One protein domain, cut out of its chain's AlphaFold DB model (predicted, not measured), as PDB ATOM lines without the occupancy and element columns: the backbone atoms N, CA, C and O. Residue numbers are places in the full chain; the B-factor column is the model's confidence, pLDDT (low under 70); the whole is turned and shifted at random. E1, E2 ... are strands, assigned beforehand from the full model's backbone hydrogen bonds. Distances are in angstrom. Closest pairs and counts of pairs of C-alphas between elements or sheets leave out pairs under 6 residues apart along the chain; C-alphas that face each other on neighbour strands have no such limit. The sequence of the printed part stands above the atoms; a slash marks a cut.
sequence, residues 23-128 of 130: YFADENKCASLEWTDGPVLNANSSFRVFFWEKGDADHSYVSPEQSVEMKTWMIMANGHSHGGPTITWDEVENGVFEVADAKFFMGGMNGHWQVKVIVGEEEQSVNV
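AT A GLANCE: This is residues 23 to 128 of the 130 residues of an uncharacterized protein of Bacteriovorax sp. MedPE-SWde (UniProt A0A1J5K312). Two strongly twisted sheets of four strands each are set face to face as an elongated sandwich, the strands of the one crossing those of the other at 44 degrees. One layer is made of the hairpins E1-E2 and E5-E6, the other of the hairpins E3-E4 and E7-E8, and the chain changes layer three times; the long link of residues 54 to 67 runs at one end. The printed part has 106 residues with no named helix and eight named strands, E1 to E8 along the chain, in the orders E1 E2 E6 E5 and E4 E3 E7 E8, both antiparallel throughout. The class is all strand, and the whole is compact, with a radius of gyration of the C-alphas of 14.2 A and spans of 42 by 26 by 22 A.

HOW THE PARTS SIT: Residues 23 to 24 pair antiparallel with residues 29 to 30 of E1, residues 29 to 37. E1, an edge strand, forms a hairpin with E2, residues 44 to 53; N 32 and O 50 are 3.0 A apart, within hydrogen-bond range. E3, residues 68 to 76, forms a hairpin with E4, residues 81 to 83, with N 74 and O 82 at 2.9 A. E5, residues 89 to 93, forms a hairpin with E6, residues 96 to 103, with N 98 and O 90 at 2.8 A. E6 bends by 59 degrees at residue 100 and is also the antiparallel neighbour of E2, with N 49 and O 97 at 2.9 A. E7, residues 111 to 119, is antiparallel to E3, with N 71 and O 116 at 3.0 A. E7 forms a hairpin with E8, residues 122 to 127, with N 117 and O 124 at 2.9 A. Between the sheets, the closest C-alphas of E3 and E6 are those of Thr 72 and Ala 102, 7.4 A apart. E1 and E7 are near each other, with 5 pairs of C-alphas within 10 A, while E1 and E3 are apart.

IN THESE COORDINATES: E1 begins at C-alpha 29, (32.812, -47.795, -29.466), and is 25.2 A long. E2 is the longest strand by residues and measures 30.4 A; E3 measures 25.5 A, E4 7.2 A, E5 12.0 A, E6 20.0 A and E7 25.4 A. E8, 17.0 A, ends at C-alpha 127, (33.505, -29.702, -37.203).

THE WHOLE: The two C-alphas farthest apart are those of Ala 57 and Gly 108, 43.0 A. The link from E2 to E3 is long, and the printed part has no cut. The mean pLDDT of the printed part is 96.2, and no printed residue is under 70.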
ATOM      1  N   TYR A  23      30.291 -41.469 -30.913       97.88
ATOM      2  CA  TYR A  23      29.756 -42.747 -30.449       97.88
ATOM      3  C   TYR A  23      29.243 -43.569 -31.628       97.88
ATOM      4  O   TYR A  23      28.431 -43.070 -32.403       97.88
ATOM      5  N   PHE A  24      29.687 -44.820 -31.718       98.38
ATOM      6  CA  PHE A  24      29.256 -45.799 -32.715       98.38
ATOM      7  C   PHE A  24      28.515 -46.923 -31.985       98.38
ATOM      8  O   PHE A  24      29.107 -47.657 -31.186       98.38
ATOM      9  N   ALA A  25      27.198 -46.981 -32.160       97.62
ATOM     10  CA  ALA A  25      26.300 -47.812 -31.370       97.62
ATOM     11  C   ALA A  25      26.388 -49.308 -31.696       97.62
ATOM     12  O   ALA A  25      26.312 -50.118 -30.771       97.62
ATOM     13  N   ASP A  26      26.578 -49.655 -32.963       97.62
ATOM     14  CA  ASP A  26      26.623 -51.015 -33.497       97.62
ATOM     15  C   ASP A  26      27.834 -51.786 -32.968       97.62
ATOM     16  O   ASP A  26      27.748 -52.989 -32.728       97.62
ATOM     17  N   GLU A  27      28.932 -51.083 -32.690       97.44
ATOM     18  CA  GLU A  27      30.136 -51.664 -32.087       97.44
ATOM     19  C   GLU A  27      30.364 -51.270 -30.629       97.44
ATOM     20  O   GLU A  27      31.328 -51.711 -30.003       97.44
ATOM     21  N   ASN A  28      29.489 -50.428 -30.076       97.38
ATOM     22  CA  ASN A  28      29.629 -49.873 -28.733       97.38
ATOM     23  C   ASN A  28      31.009 -49.210 -28.497       97.38
ATOM     24  O   ASN A  28      31.587 -49.308 -27.410       97.38
ATOM     25  N   LYS A  29      31.522 -48.500 -29.510       98.06
ATOM     26  CA  LYS A  29      32.812 -47.795 -29.466       98.06
ATOM     27  C   LYS A  29      32.637 -46.296 -29.313       98.06
ATOM     28  O   LYS A  29      31.662 -45.703 -29.779       98.06
ATOM     29  N   CYS A  30      33.630 -45.685 -28.690       97.88
ATOM     30  CA  CYS A  30      33.840 -44.252 -28.679       97.88
ATOM     31  C   CYS A  30      35.054 -43.903 -29.533       97.88
ATOM     32  O   CYS A  30      35.969 -44.713 -29.657       97.88
ATOM     33  N   ALA A  31      35.072 -42.693 -30.087       98.44
ATOM     34  CA  ALA A  31      36.247 -42.151 -30.741       98.44
ATOM     35  C   ALA A  31      36.439 -40.652 -30.498       98.44
ATOM     36  O   ALA A  31      35.498 -39.919 -30.173       98.44
ATOM     37  N   SER A  32      37.670 -40.195 -30.706       98.06
ATOM     38  CA  SER A  32      38.052 -38.785 -30.795       98.06
ATOM     39  C   SER A  32      38.923 -38.554 -32.020       98.06
ATOM     40  O   SER A  32      39.599 -39.462 -32.499       98.06
ATOM     41  N   LEU A  33      38.909 -37.318 -32.511       98.38
ATOM     42  CA  LEU A  33      39.832 -36.827 -33.525       98.38
ATOM     43  C   LEU A  33      40.755 -35.799 -32.877       98.38
ATOM     44  O   LEU A  33      40.268 -34.865 -32.239       98.38
ATOM     45  N   GLU A  34      42.062 -35.930 -33.086       98.06
ATOM     46  CA  GLU A  34      43.049 -34.942 -32.643       98.06
ATOM     47  C   GLU A  34      43.953 -34.522 -33.801       98.06
ATOM     48  O   GLU A  34      44.522 -35.361 -34.502       98.06
ATOM     49  N   TRP A  35      44.100 -33.213 -34.004       98.19
ATOM     50  CA  TRP A  35      44.991 -32.666 -35.024       98.19
ATOM     51  C   TRP A  35      46.452 -32.840 -34.618       98.19
ATOM     52  O   TRP A  35      46.861 -32.429 -33.534       98.19
ATOM     53  N   THR A  36      47.249 -33.409 -35.517       98.06
ATOM     54  CA  THR A  36      48.708 -33.497 -35.381       98.06
ATOM     55  C   THR A  36      49.403 -32.342 -36.097       98.06
ATOM     56  O   THR A  36      50.458 -31.896 -35.653       98.06
ATOM     57  N   ASP A  37      48.793 -31.825 -37.168       97.75
ATOM     58  CA  ASP A  37      49.185 -30.590 -37.851       97.75
ATOM     59  C   ASP A  37      47.956 -29.951 -38.517       97.75
ATOM     60  O   ASP A  37      47.325 -30.557 -39.385       97.75
ATOM     61  N   GLY A  38      47.597 -28.733 -38.114       94.81
ATOM     62  CA  GLY A  38      46.411 -28.025 -38.594       94.81
ATOM     63  C   GLY A  38      45.233 -28.020 -37.611       94.81
ATOM     64  O   GLY A  38      45.448 -28.153 -36.407       94.81
ATOM     65  N   PRO A  39      44.000 -27.800 -38.102       95.19
ATOM     66  CA  PRO A  39      43.618 -27.718 -39.513       95.19
ATOM     67  C   PRO A  39      44.096 -26.421 -40.186       95.19
ATOM     68  O   PRO A  39      44.085 -25.349 -39.591       95.19
ATOM     69  N   VAL A  40      44.496 -26.499 -41.459       94.94
ATOM     70  CA  VAL A  40      44.963 -25.345 -42.248       94.94
ATOM     71  C   VAL A  40      44.239 -25.282 -43.591       94.94
ATOM     72  O   VAL A  40      44.092 -26.281 -44.297       94.94
ATOM     73  N   LEU A  41      43.803 -24.083 -43.983       93.88
ATOM     74  CA  LEU A  41      43.192 -23.854 -45.291       93.88
ATOM     75  C   LEU A  41      44.216 -23.911 -46.426       93.88
ATOM     76  O   LEU A  41      45.277 -23.293 -46.361       93.88
ATOM     77  N   ASN A  42      43.833 -24.561 -47.528       91.25
ATOM     78  CA  ASN A  42      44.611 -24.661 -48.770       91.25
ATOM     79  C   ASN A  42      46.005 -25.304 -48.610       91.25
ATOM     80  O   ASN A  42      46.854 -25.155 -49.489       91.25
ATOM     81  N   ALA A  43      46.231 -26.029 -47.516       94.44
ATOM     82  CA  ALA A  43      47.431 -26.806 -47.245       94.44
ATOM     83  C   ALA A  43      47.038 -28.205 -46.749       94.44
ATOM     84  O   ALA A  43      45.858 -28.474 -46.505       94.44
ATOM     85  N   ASN A  44      48.018 -29.101 -46.634       96.50
ATOM     86  CA  ASN A  44      47.791 -30.373 -45.956       96.50
ATOM     87  C   ASN A  44      47.569 -30.113 -44.465       96.50
ATOM     88  O   ASN A  44      48.206 -29.245 -43.876       96.50
ATOM     89  N   SER A  45      46.676 -30.888 -43.874       98.25
ATOM     90  CA  SER A  45      46.516 -31.060 -42.437       98.25
ATOM     91  C   SER A  45      46.633 -32.548 -42.123       98.25
ATOM     92  O   SER A  45      46.324 -33.392 -42.968       98.25
ATOM     93  N   SER A  46      47.062 -32.867 -40.910       98.44
ATOM     94  CA  SER A  46      47.141 -34.233 -40.412       98.44
ATOM     95  C   SER A  46      46.417 -34.354 -39.080       98.44
ATOM     96  O   SER A  46      46.394 -33.416 -38.278       98.44
ATOM     97  N   PHE A  47      45.794 -35.504 -38.861       98.75
ATOM     98  CA  PHE A  47      45.109 -35.820 -37.618       98.75
ATOM     99  C   PHE A  47      45.138 -37.318 -37.360       98.75
ATOM    100  O   PHE A  47      45.411 -38.124 -38.252       98.75
ATOM    101  N   ARG A  48      44.808 -37.681 -36.125       98.75
ATOM    102  CA  ARG A  48      44.581 -39.060 -35.717       98.75
ATOM    103  C   ARG A  48      43.167 -39.247 -35.207       98.75
ATOM    104  O   ARG A  48      42.599 -38.330 -34.613       98.75
ATOM    105  N   VAL A  49      42.621 -40.433 -35.442       98.75
ATOM    106  CA  VAL A  49      41.373 -40.894 -34.841       98.75
ATOM    107  C   VAL A  49      41.689 -42.044 -33.901       98.75
ATOM    108  O   VAL A  49      42.305 -43.026 -34.310       98.75
ATOM    109  N   PHE A  50      41.270 -41.900 -32.651       98.69
ATOM    110  CA  PHE A  50      41.488 -42.877 -31.590       98.69
ATOM    111  C   PHE A  50      40.159 -43.521 -31.238       98.69
ATOM    112  O   PHE A  50      39.191 -42.794 -31.039       98.69
ATOM    113  N   PHE A  51      40.115 -44.845 -31.133       98.69
ATOM    114  CA  PHE A  51      38.931 -45.618 -30.766       98.69
ATOM    115  C   PHE A  51      39.136 -46.331 -29.431       98.69
ATOM    116  O   PHE A  51      40.216 -46.849 -29.168       98.69
ATOM    117  N   TRP A  52      38.098 -46.391 -28.600       98.19
ATOM    118  CA  TRP A  52      38.082 -47.135 -27.334       98.19
ATOM    119  C   TRP A  52      36.683 -47.694 -27.030       98.19
ATOM    120  O   TRP A  52      35.697 -47.329 -27.675       98.19
ATOM    121  N   GLU A  53      36.571 -48.584 -26.041       97.25
ATOM    122  CA  GLU A  53      35.270 -49.109 -25.606       97.25
ATOM    123  C   GLU A  53      34.428 -48.033 -24.917       97.25
ATOM    124  O   GLU A  53      34.905 -47.281 -24.062       97.25
ATOM    125  N   LYS A  54      33.122 -48.004 -25.193       95.88
ATOM    126  CA  LYS A  54      32.223 -47.121 -24.451       95.88
ATOM    127  C   LYS A  54      32.239 -47.448 -22.959       95.88
ATOM    128  O   LYS A  54      31.924 -48.560 -22.542       95.88
ATOM    129  N   GLY A  55      32.487 -46.424 -22.146       92.44
ATOM    130  CA  GLY A  55      32.518 -46.551 -20.689       92.44
ATOM    131  C   GLY A  55      33.875 -46.973 -20.135       92.44
ATOM    132  O   GLY A  55      34.005 -47.038 -18.914       92.44
ATOM    133  N   ASP A  56      34.872 -47.211 -20.991       92.75
ATOM    134  CA  ASP A  56      36.254 -47.322 -20.544       92.75
ATOM    135  C   ASP A  56      36.727 -45.957 -20.034       92.75
ATOM    136  O   ASP A  56      36.687 -44.966 -20.758       92.75
ATOM    137  N   ALA A  57      37.122 -45.893 -18.766       89.62
ATOM    138  CA  ALA A  57      37.616 -44.667 -18.149       89.62
ATOM    139  C   ALA A  57      39.076 -44.375 -18.520       89.62
ATOM    140  O   ALA A  57      39.493 -43.219 -18.449       89.62
ATOM    141  N   ASP A  58      39.828 -45.405 -18.915       91.38
ATOM    142  CA  ASP A  58      41.245 -45.305 -19.253       91.38
ATOM    143  C   ASP A  58      41.463 -45.035 -20.752       91.38
ATOM    144  O   ASP A  58      42.583 -44.739 -21.162       91.38
ATOM    145  N   HIS A  59      40.393 -45.102 -21.559       92.38
ATOM    146  CA  HIS A  59      40.417 -44.953 -23.020       92.38
ATOM    147  C   HIS A  59      41.491 -45.834 -23.685       92.38
ATOM    148  O   HIS A  59      42.241 -45.385 -24.552       92.38
ATOM    149  N   SER A  60      41.570 -47.099 -23.272       96.00
ATOM    150  CA  SER A  60      42.463 -48.085 -23.870       96.00
ATOM    151  C   SER A  60      42.064 -48.322 -25.324       96.00
ATOM    152  O   SER A  60      40.908 -48.643 -25.617       96.00
ATOM    153  N   TYR A  61      43.023 -48.170 -26.237       98.00
ATOM    154  CA  TYR A  61      42.709 -48.189 -27.658       98.00
ATOM    155  C   TYR A  61      42.307 -49.580 -28.156       98.00
ATOM    156  O   TYR A  61      42.985 -50.581 -27.897       98.00
ATOM    157  N   VAL A  62      41.199 -49.632 -28.894       98.12
ATOM    158  CA  VAL A  62      40.693 -50.847 -29.538       98.12
ATOM    159  C   VAL A  62      40.129 -50.532 -30.914       98.12
ATOM    160  O   VAL A  62      39.312 -49.625 -31.067       98.12
ATOM    161  N   SER A  63      40.565 -51.288 -31.919       98.62
ATOM    162  CA  SER A  63      40.067 -51.159 -33.286       98.62
ATOM    163  C   SER A  63      38.590 -51.535 -33.380       98.62
ATOM    164  O   SER A  63      38.155 -52.479 -32.708       98.62
ATOM    165  N   PRO A  64      37.824 -50.847 -34.237       98.44
ATOM    166  CA  PRO A  64      36.542 -51.356 -34.692       98.44
ATOM    167  C   PRO A  64      36.680 -52.716 -35.398       98.44
ATOM    168  O   PRO A  64      37.691 -52.995 -36.044       98.44
ATOM    169  N   GLU A  65      35.660 -53.562 -35.280       98.31
ATOM    170  CA  GLU A  65      35.538 -54.831 -36.002       98.31
ATOM    171  C   GLU A  65      35.076 -54.625 -37.455       98.31
ATOM    172  O   GLU A  65      35.405 -55.433 -38.329       98.31
ATOM    173  N   GLN A  66      34.319 -53.558 -37.738       98.50
ATOM    174  CA  GLN A  66      33.899 -53.185 -39.087       98.50
ATOM    175  C   GLN A  66      34.904 -52.245 -39.760       98.50
ATOM    176  O   GLN A  66      35.838 -51.713 -39.164       98.50
ATOM    177  N   SER A  67      34.695 -52.025 -41.059       98.19
ATOM    178  CA  SER A  67      35.519 -51.116 -41.847       98.19
ATOM    179  C   SER A  67      35.403 -49.675 -41.357       98.19
ATOM    180  O   SER A  67      34.291 -49.169 -41.191       98.19
ATOM    181  N   VAL A  68      36.552 -49.010 -41.245       98.56
ATOM    182  CA  VAL A  68      36.654 -47.573 -40.985       98.56
ATOM    183  C   VAL A  68      36.864 -46.823 -42.298       98.56
ATOM    184  O   VAL A  68      37.798 -47.120 -43.045       98.56
ATOM    185  N   GLU A  69      36.016 -45.830 -42.560       98.50
ATOM    186  CA  GLU A  69      36.178 -44.852 -43.636       98.50
ATOM    187  C   GLU A  69      36.268 -43.435 -43.061       98.50
ATOM    188  O   GLU A  69      35.558 -43.076 -42.121       98.50
ATOM    189  N   MET A  70      37.133 -42.602 -43.644       98.50
ATOM    190  CA  MET A  70      37.213 -41.184 -43.309       98.50
ATOM    191  C   MET A  70      37.107 -40.315 -44.558       98.50
ATOM    192  O   MET A  70      37.708 -40.591 -45.594       98.50
ATOM    193  N   LYS A  71      36.356 -39.216 -44.459       97.94
ATOM    194  CA  LYS A  71      36.218 -38.244 -45.554       97.94
ATOM    195  C   LYS A  71      36.072 -36.821 -45.040       97.94
ATOM    196  O   LYS A  71      35.576 -36.580 -43.942       97.94
ATOM    197  N   THR A  72      36.456 -35.858 -45.867       97.62
ATOM    198  CA  THR A  72      36.187 -34.437 -45.620       97.62
ATOM    199  C   THR A  72      34.869 -34.036 -46.281       97.62
ATOM    200  O   THR A  72      34.520 -34.523 -47.361       97.62
ATOM    201  N   TRP A  73      34.099 -33.164 -45.636       97.38
ATOM    202  CA  TRP A  73      32.765 -32.786 -46.100       97.38
ATOM    203  C   TRP A  73      32.479 -31.310 -45.839       97.38
ATOM    204  O   TRP A  73      32.651 -30.833 -44.723       97.38
ATOM    205  N   MET A  74      32.043 -30.582 -46.863       96.19
ATOM    206  CA  MET A  74      31.695 -29.167 -46.761       96.19
ATOM    207  C   MET A  74      30.185 -29.012 -46.643       96.19
ATOM    208  O   MET A  74      29.442 -29.471 -47.515       96.19
ATOM    209  N   ILE A  75      29.738 -28.302 -45.611       96.50
ATOM    210  CA  ILE A  75      28.355 -27.848 -45.468       96.50
ATOM    211  C   ILE A  75      28.296 -26.374 -45.859       96.50
ATOM    212  O   ILE A  75      28.859 -25.513 -45.182       96.50
ATOM    213  N   MET A  76      27.614 -26.068 -46.963       93.56
ATOM    214  CA  MET A  76      27.445 -24.697 -47.439       93.56
ATOM    215  C   MET A  76      26.346 -23.969 -46.657       93.56
ATOM    216  O   MET A  76      25.362 -24.565 -46.223       93.56
ATOM    217  N   ALA A  77      26.463 -22.645 -46.541       93.00
ATOM    218  CA  ALA A  77      25.503 -21.804 -45.819       93.00
ATOM    219  C   ALA A  77      24.069 -21.847 -46.392       93.00
ATOM    220  O   ALA A  77      23.113 -21.517 -45.696       93.00
ATOM    221  N   ASN A  78      23.906 -22.254 -47.654       92.00
ATOM    222  CA  ASN A  78      22.608 -22.426 -48.315       92.00
ATOM    223  C   ASN A  78      22.007 -23.835 -48.138       92.00
ATOM    224  O   ASN A  78      20.990 -24.138 -48.757       92.00
ATOM    225  N   GLY A  79      22.625 -24.699 -47.326       90.75
ATOM    226  CA  GLY A  79      22.152 -26.056 -47.043       90.75
ATOM    227  C   GLY A  79      22.578 -27.116 -48.062       90.75
ATOM    228  O   GLY A  79      22.330 -28.300 -47.845       90.75
ATOM    229  N   HIS A  80      23.242 -26.735 -49.155       93.44
ATOM    230  CA  HIS A  80      23.905 -27.705 -50.024       93.44
ATOM    231  C   HIS A  80      25.182 -28.245 -49.365       93.44
ATOM    232  O   HIS A  80      25.737 -27.642 -48.446       93.44
ATOM    233  N   SER A  81      25.681 -29.381 -49.849       94.88
ATOM    234  CA  SER A  81      26.933 -29.956 -49.359       94.88
ATOM    235  C   SER A  81      27.714 -30.653 -50.464       94.88
ATOM    236  O   SER A  81      27.161 -30.969 -51.519       94.88
ATOM    237  N   HIS A  82      29.013 -30.835 -50.240       92.69
ATOM    238  CA  HIS A  82      29.899 -31.490 -51.194       92.69
ATOM    239  C   HIS A  82      31.043 -32.204 -50.467       92.69
ATOM    240  O   HIS A  82      31.512 -31.739 -49.427       92.69
ATOM    241  N   GLY A  83      31.512 -33.315 -51.037       94.00
ATOM    242  CA  GLY A  83      32.709 -34.003 -50.557       94.00
ATOM    243  C   GLY A  83      33.965 -33.183 -50.814       94.00
ATOM    244  O   GLY A  83      34.074 -32.492 -51.828       94.00
ATOM    245  N   GLY A  84      34.916 -33.228 -49.893       93.62
ATOM    246  CA  GLY A  84      36.233 -32.674 -50.155       93.62
ATOM    247  C   GLY A  84      37.100 -33.624 -50.982       93.62
ATOM    248  O   GLY A  84      36.624 -34.642 -51.494       93.62
ATOM    249  N   PRO A  85      38.384 -33.278 -51.145       93.81
ATOM    250  CA  PRO A  85      39.370 -34.180 -51.718       93.81
ATOM    251  C   PRO A  85      39.395 -35.517 -50.969       93.81
ATOM    252  O   PRO A  85      39.202 -35.556 -49.751       93.81
ATOM    253  N   THR A  86      39.674 -36.596 -51.700       95.19
ATOM    254  CA  THR A  86      39.981 -37.893 -51.095       95.19
ATOM    255  C   THR A  86      41.161 -37.745 -50.140       95.19
ATOM    256  O   THR A  86      42.142 -37.080 -50.475       95.19
ATOM    257  N   ILE A  87      41.036 -38.367 -48.973       97.19
ATOM    258  CA  ILE A  87      42.088 -38.480 -47.964       97.19
ATOM    259  C   ILE A  87      42.476 -39.946 -47.826       97.19
ATOM    260  O   ILE A  87      41.676 -40.829 -48.147       97.19
ATOM    261  N   THR A  88      43.693 -40.194 -47.368       97.69
ATOM    262  CA  THR A  88      44.192 -41.539 -47.081       97.69
ATOM    263  C   THR A  88      44.410 -41.709 -45.588       97.69
ATOM    264  O   THR A  88      44.671 -40.741 -44.872       97.69
ATOM    265  N   TRP A  89      44.254 -42.941 -45.111       98.44
ATOM    266  CA  TRP A  89      44.518 -43.286 -43.724       98.44
ATOM    267  C   TRP A  89      45.118 -44.673 -43.604       98.44
ATOM    268  O   TRP A  89      44.800 -45.567 -44.388       98.44
ATOM    269  N   ASP A  90      45.919 -44.836 -42.559       98.44
ATOM    270  CA  ASP A  90      46.473 -46.111 -42.135       98.44
ATOM    271  C   ASP A  90      46.186 -46.313 -40.648       98.44
ATOM    272  O   ASP A  90      46.235 -45.371 -39.853       98.44
ATOM    273  N   GLU A  91      45.898 -47.550 -40.254       98.56
ATOM    274  CA  GLU A  91      45.902 -47.923 -38.845       98.56
ATOM    275  C   GLU A  91      47.354 -48.130 -38.393       98.56
ATOM    276  O   GLU A  91      48.026 -49.072 -38.819       98.56
ATOM    277  N   VAL A  92      47.862 -47.215 -37.567       98.44
ATOM    278  CA  VAL A  92      49.272 -47.191 -37.133       98.44
ATOM    279  C   VAL A  92      49.494 -47.930 -35.812       98.44
ATOM    280  O   VAL A  92      50.608 -48.362 -35.515       98.44
ATOM    281  N   GLU A  93      48.430 -48.092 -35.034       98.31
ATOM    282  CA  GLU A  93      48.341 -48.882 -33.809       98.31
ATOM    283  C   GLU A  93      46.885 -49.352 -33.661       98.31
ATOM    284  O   GLU A  93      45.989 -48.761 -34.253       98.31
ATOM    285  N   ASN A  94      46.642 -50.408 -32.884       98.44
ATOM    286  CA  ASN A  94      45.298 -50.918 -32.605       98.44
ATOM    287  C   ASN A  94      44.360 -49.788 -32.139       98.44
ATOM    288  O   ASN A  94      44.551 -49.241 -31.057       98.44
ATOM    289  N   GLY A  95      43.360 -49.442 -32.952       98.44
ATOM    290  CA  GLY A  95      42.394 -48.382 -32.669       98.44
ATOM    291  C   GLY A  95      42.901 -46.966 -32.938       98.44
ATOM    292  O   GLY A  95      42.215 -46.014 -32.577       98.44
ATOM    293  N   VAL A  96      44.069 -46.804 -33.567       98.75
ATOM    294  CA  VAL A  96      44.666 -45.503 -33.890       98.75
ATOM    295  C   VAL A  96      44.881 -45.390 -35.393       98.75
ATOM    296  O   VAL A  96      45.763 -46.027 -35.970       98.75
ATOM    297  N   PHE A  97      44.100 -44.518 -36.021       98.81
ATOM    298  CA  PHE A  97      44.154 -44.259 -37.455       98.81
ATOM    299  C   PHE A  97      44.799 -42.905 -37.719       98.81
ATOM    300  O   PHE A  97      44.392 -41.905 -37.131       98.81
ATOM    301  N   GLU A  98      45.791 -42.856 -38.604       98.75
ATOM    302  CA  GLU A  98      46.505 -41.636 -38.976       98.75
ATOM    303  C   GLU A  98      46.109 -41.176 -40.380       98.75
ATOM    304  O   GLU A  98      46.132 -41.959 -41.324       98.75
ATOM    305  N   VAL A  99      45.782 -39.888 -40.511       98.56
ATOM    306  CA  VAL A  99      45.552 -39.192 -41.783       98.56
ATOM    307  C   VAL A  99      46.636 -38.137 -41.950       98.56
ATOM    308  O   VAL A  99      46.765 -37.244 -41.111       98.56
ATOM    309  N   ALA A 100      47.383 -38.191 -43.052       97.38
ATOM    310  CA  ALA A 100      48.503 -37.278 -43.311       97.38
ATOM    311  C   ALA A 100      48.211 -36.198 -44.373       97.38
ATOM    312  O   ALA A 100      49.001 -35.266 -44.548       97.38
ATOM    313  N   ASP A 101      47.112 -36.323 -45.121       97.31
ATOM    314  CA  ASP A 101      46.876 -35.571 -46.359       97.31
ATOM    315  C   ASP A 101      45.496 -34.898 -46.449       97.31
ATOM    316  O   ASP A 101      45.035 -34.563 -47.545       97.31
ATOM    317  N   ALA A 102      44.859 -34.618 -45.307       97.75
ATOM    318  CA  ALA A 102      43.591 -33.899 -45.281       97.75
ATOM    319  C   ALA A 102      43.732 -32.486 -45.855       97.75
ATOM    320  O   ALA A 102      44.695 -31.774 -45.572       97.75
ATOM    321  N   LYS A 103      42.766 -32.059 -46.672       96.00
ATOM    322  CA  LYS A 103      42.781 -30.746 -47.327       96.00
ATOM    323  C   LYS A 103      41.415 -30.097 -47.298       96.00
ATOM    324  O   LYS A 103      40.414 -30.716 -47.652       96.00
ATOM    325  N   PHE A 104      41.414 -28.806 -46.986       95.81
ATOM    326  CA  PHE A 104      40.208 -27.998 -46.897       95.81
ATOM    327  C   PHE A 104      40.337 -26.759 -47.776       95.81
ATOM    328  O   PHE A 104      41.275 -25.969 -47.640       95.81
ATOM    329  N   PHE A 105      39.381 -26.584 -48.685       92.44
ATOM    330  CA  PHE A 105      39.375 -25.493 -49.653       92.44
ATOM    331  C   PHE A 105      38.103 -24.674 -49.492       92.44
ATOM    332  O   PHE A 105      37.010 -25.176 -49.730       92.44
ATOM    333  N   MET A 106      38.227 -23.401 -49.120       85.94
ATOM    334  CA  MET A 106      37.058 -22.520 -49.090       85.94
ATOM    335  C   MET A 106      36.732 -21.992 -50.484       85.94
ATOM    336  O   MET A 106      35.568 -21.947 -50.836       85.94
ATOM    337  N   GLY A 107      37.718 -21.628 -51.315       81.88
ATOM    338  CA  GLY A 107      37.477 -21.281 -52.728       81.88
ATOM    339  C   GLY A 107      36.409 -20.197 -52.976       81.88
ATOM    340  O   GLY A 107      35.776 -20.204 -54.026       81.88
ATOM    341  N   GLY A 108      36.164 -19.302 -52.010       82.25
ATOM    342  CA  GLY A 108      35.073 -18.313 -52.061       82.25
ATOM    343  C   GLY A 108      33.688 -18.842 -51.656       82.25
ATOM    344  O   GLY A 108      32.710 -18.100 -51.719       82.25
ATOM    345  N   MET A 109      33.587 -20.102 -51.233       83.12
ATOM    346  CA  MET A 109      32.392 -20.704 -50.645       83.12
ATOM    347  C   MET A 109      32.207 -20.235 -49.198       83.12
ATOM    348  O   MET A 109      33.171 -20.102 -48.449       83.12
ATOM    349  N   ASN A 110      30.949 -20.045 -48.796       89.56
ATOM    350  CA  ASN A 110      30.561 -19.781 -47.411       89.56
ATOM    351  C   ASN A 110      29.972 -21.054 -46.797       89.56
ATOM    352  O   ASN A 110      29.049 -21.644 -47.363       89.56
ATOM    353  N   GLY A 111      30.481 -21.463 -45.639       93.06
ATOM    354  CA  GLY A 111      30.104 -22.710 -44.983       93.06
ATOM    355  C   GLY A 111      31.126 -23.131 -43.934       93.06
ATOM    356  O   GLY A 111      31.944 -22.313 -43.514       93.06
ATOM    357  N   HIS A 112      31.084 -24.398 -43.536       95.44
ATOM    358  CA  HIS A 112      32.069 -24.998 -42.643       95.44
ATOM    359  C   HIS A 112      32.431 -26.409 -43.103       95.44
ATOM    360  O   HIS A 112      31.629 -27.110 -43.727       95.44
ATOM    361  N   TRP A 113      33.657 -26.806 -42.782       97.19
ATOM    362  CA  TRP A 113      34.168 -28.136 -43.065       97.19
ATOM    363  C   TRP A 113      33.909 -29.080 -41.897       97.19
ATOM    364  O   TRP A 113      33.857 -28.670 -40.737       97.19
ATOM    365  N   GLN A 114      33.771 -30.357 -42.224       98.00
ATOM    366  CA  GLN A 114      33.688 -31.465 -41.292       98.00
ATOM    367  C   GLN A 114      34.655 -32.567 -41.712       98.00
ATOM    368  O   GLN A 114      34.865 -32.800 -42.907       98.00
ATOM    369  N   VAL A 115      35.199 -33.275 -40.728       98.44
ATOM    370  CA  VAL A 115      35.739 -34.621 -40.922       98.44
ATOM    371  C   VAL A 115      34.654 -35.606 -40.521       98.44
ATOM    372  O   VAL A 115      34.091 -35.506 -39.432       98.44
ATOM    373  N   LYS A 116      34.345 -36.542 -41.412       98.44
ATOM    374  CA  LYS A 116      33.392 -37.619 -41.176       98.44
ATOM    375  C   LYS A 116      34.159 -38.905 -40.929       98.44
ATOM    376  O   LYS A 116      34.995 -39.268 -41.755       98.44
ATOM    377  N   VAL A 117      33.862 -39.556 -39.811       98.69
ATOM    378  CA  VAL A 117      34.387 -40.869 -39.431       98.69
ATOM    379  C   VAL A 117      33.232 -41.853 -39.527       98.69
ATOM    380  O   VAL A 117      32.182 -41.632 -38.923       98.69
ATOM    381  N   ILE A 118      33.411 -42.896 -40.325       98.69
ATOM    382  CA  ILE A 118      32.381 -43.877 -40.649       98.69
ATOM    383  C   ILE A 118      32.875 -45.245 -40.203       98.69
ATOM    384  O   ILE A 118      33.992 -45.628 -40.546       98.69
ATOM    385  N   VAL A 119      32.052 -45.967 -39.450       98.62
ATOM    386  CA  VAL A 119      32.325 -47.334 -38.996       98.62
ATOM    387  C   VAL A 119      31.153 -48.202 -39.431       98.62
ATOM    388  O   VAL A 119      30.030 -48.000 -38.972       98.62
ATOM    389  N   GLY A 120      31.394 -49.126 -40.363       98.19
ATOM    390  CA  GLY A 120      30.307 -49.866 -41.010       98.19
ATOM    391  C   GLY A 120      29.336 -48.922 -41.729       98.19
ATOM    392  O   GLY A 120      29.712 -48.276 -42.708       98.19
ATOM    393  N   GLU A 121      28.095 -48.833 -41.243       97.94
ATOM    394  CA  GLU A 121      27.055 -47.928 -41.767       97.94
ATOM    395  C   GLU A 121      26.852 -46.658 -40.913       97.94
ATOM    396  O   GLU A 121      26.116 -45.752 -41.316       97.94
ATOM    397  N   GLU A 122      27.501 -46.558 -39.751       98.44
ATOM    398  CA  GLU A 122      27.356 -45.418 -38.847       98.44
ATOM    399  C   GLU A 122      28.329 -44.290 -39.182       98.44
ATOM    400  O   GLU A 122      29.524 -44.512 -39.350       98.44
ATOM    401  N   GLU A 123      27.829 -43.052 -39.212       98.50
ATOM    402  CA  GLU A 123      28.615 -41.855 -39.520       98.50
ATOM    403  C   GLU A 123      28.583 -40.867 -38.348       98.50
ATOM    404  O   GLU A 123      27.519 -40.424 -37.913       98.50
ATOM    405  N   GLN A 124      29.766 -40.461 -37.888       98.50
ATOM    406  CA  GLN A 124      29.963 -39.371 -36.934       98.50
ATOM    407  C   GLN A 124      30.741 -38.232 -37.599       98.50
ATOM    408  O   GLN A 124      31.508 -38.445 -38.538       98.50
ATOM    409  N   SER A 125      30.527 -36.994 -37.150       98.06
ATOM    410  CA  SER A 125      31.116 -35.801 -37.773       98.06
ATOM    411  C   SER A 125      31.773 -34.888 -36.744       98.06
ATOM    412  O   SER A 125      31.184 -34.584 -35.710       98.06
ATOM    413  N   VAL A 126      32.968 -34.398 -37.070       98.00
ATOM    414  CA  VAL A 126      33.720 -33.404 -36.296       98.00
ATOM    415  C   VAL A 126      33.800 -32.123 -37.112       98.00
ATOM    416  O   VAL A 126      34.270 -32.148 -38.249       98.00
ATOM    417  N   ASN A 127      33.344 -31.002 -36.553       97.50
ATOM    418  CA  ASN A 127      33.505 -29.702 -37.203       97.50
ATOM    419  C   ASN A 127      34.984 -29.299 -37.227       97.50
ATOM    420  O   ASN A 127      35.703 -29.479 -36.248       97.50
ATOM    421  N   VAL A 128      35.422 -28.737 -38.350       96.25
ATOM    422  CA  VAL A 128      36.783 -28.228 -38.529       96.25
ATOM    423  C   VAL A 128      36.794 -26.740 -38.193       96.25
ATOM    424  O   VAL A 128      36.100 -25.951 -38.839       96.25
TER     425      VAL A 128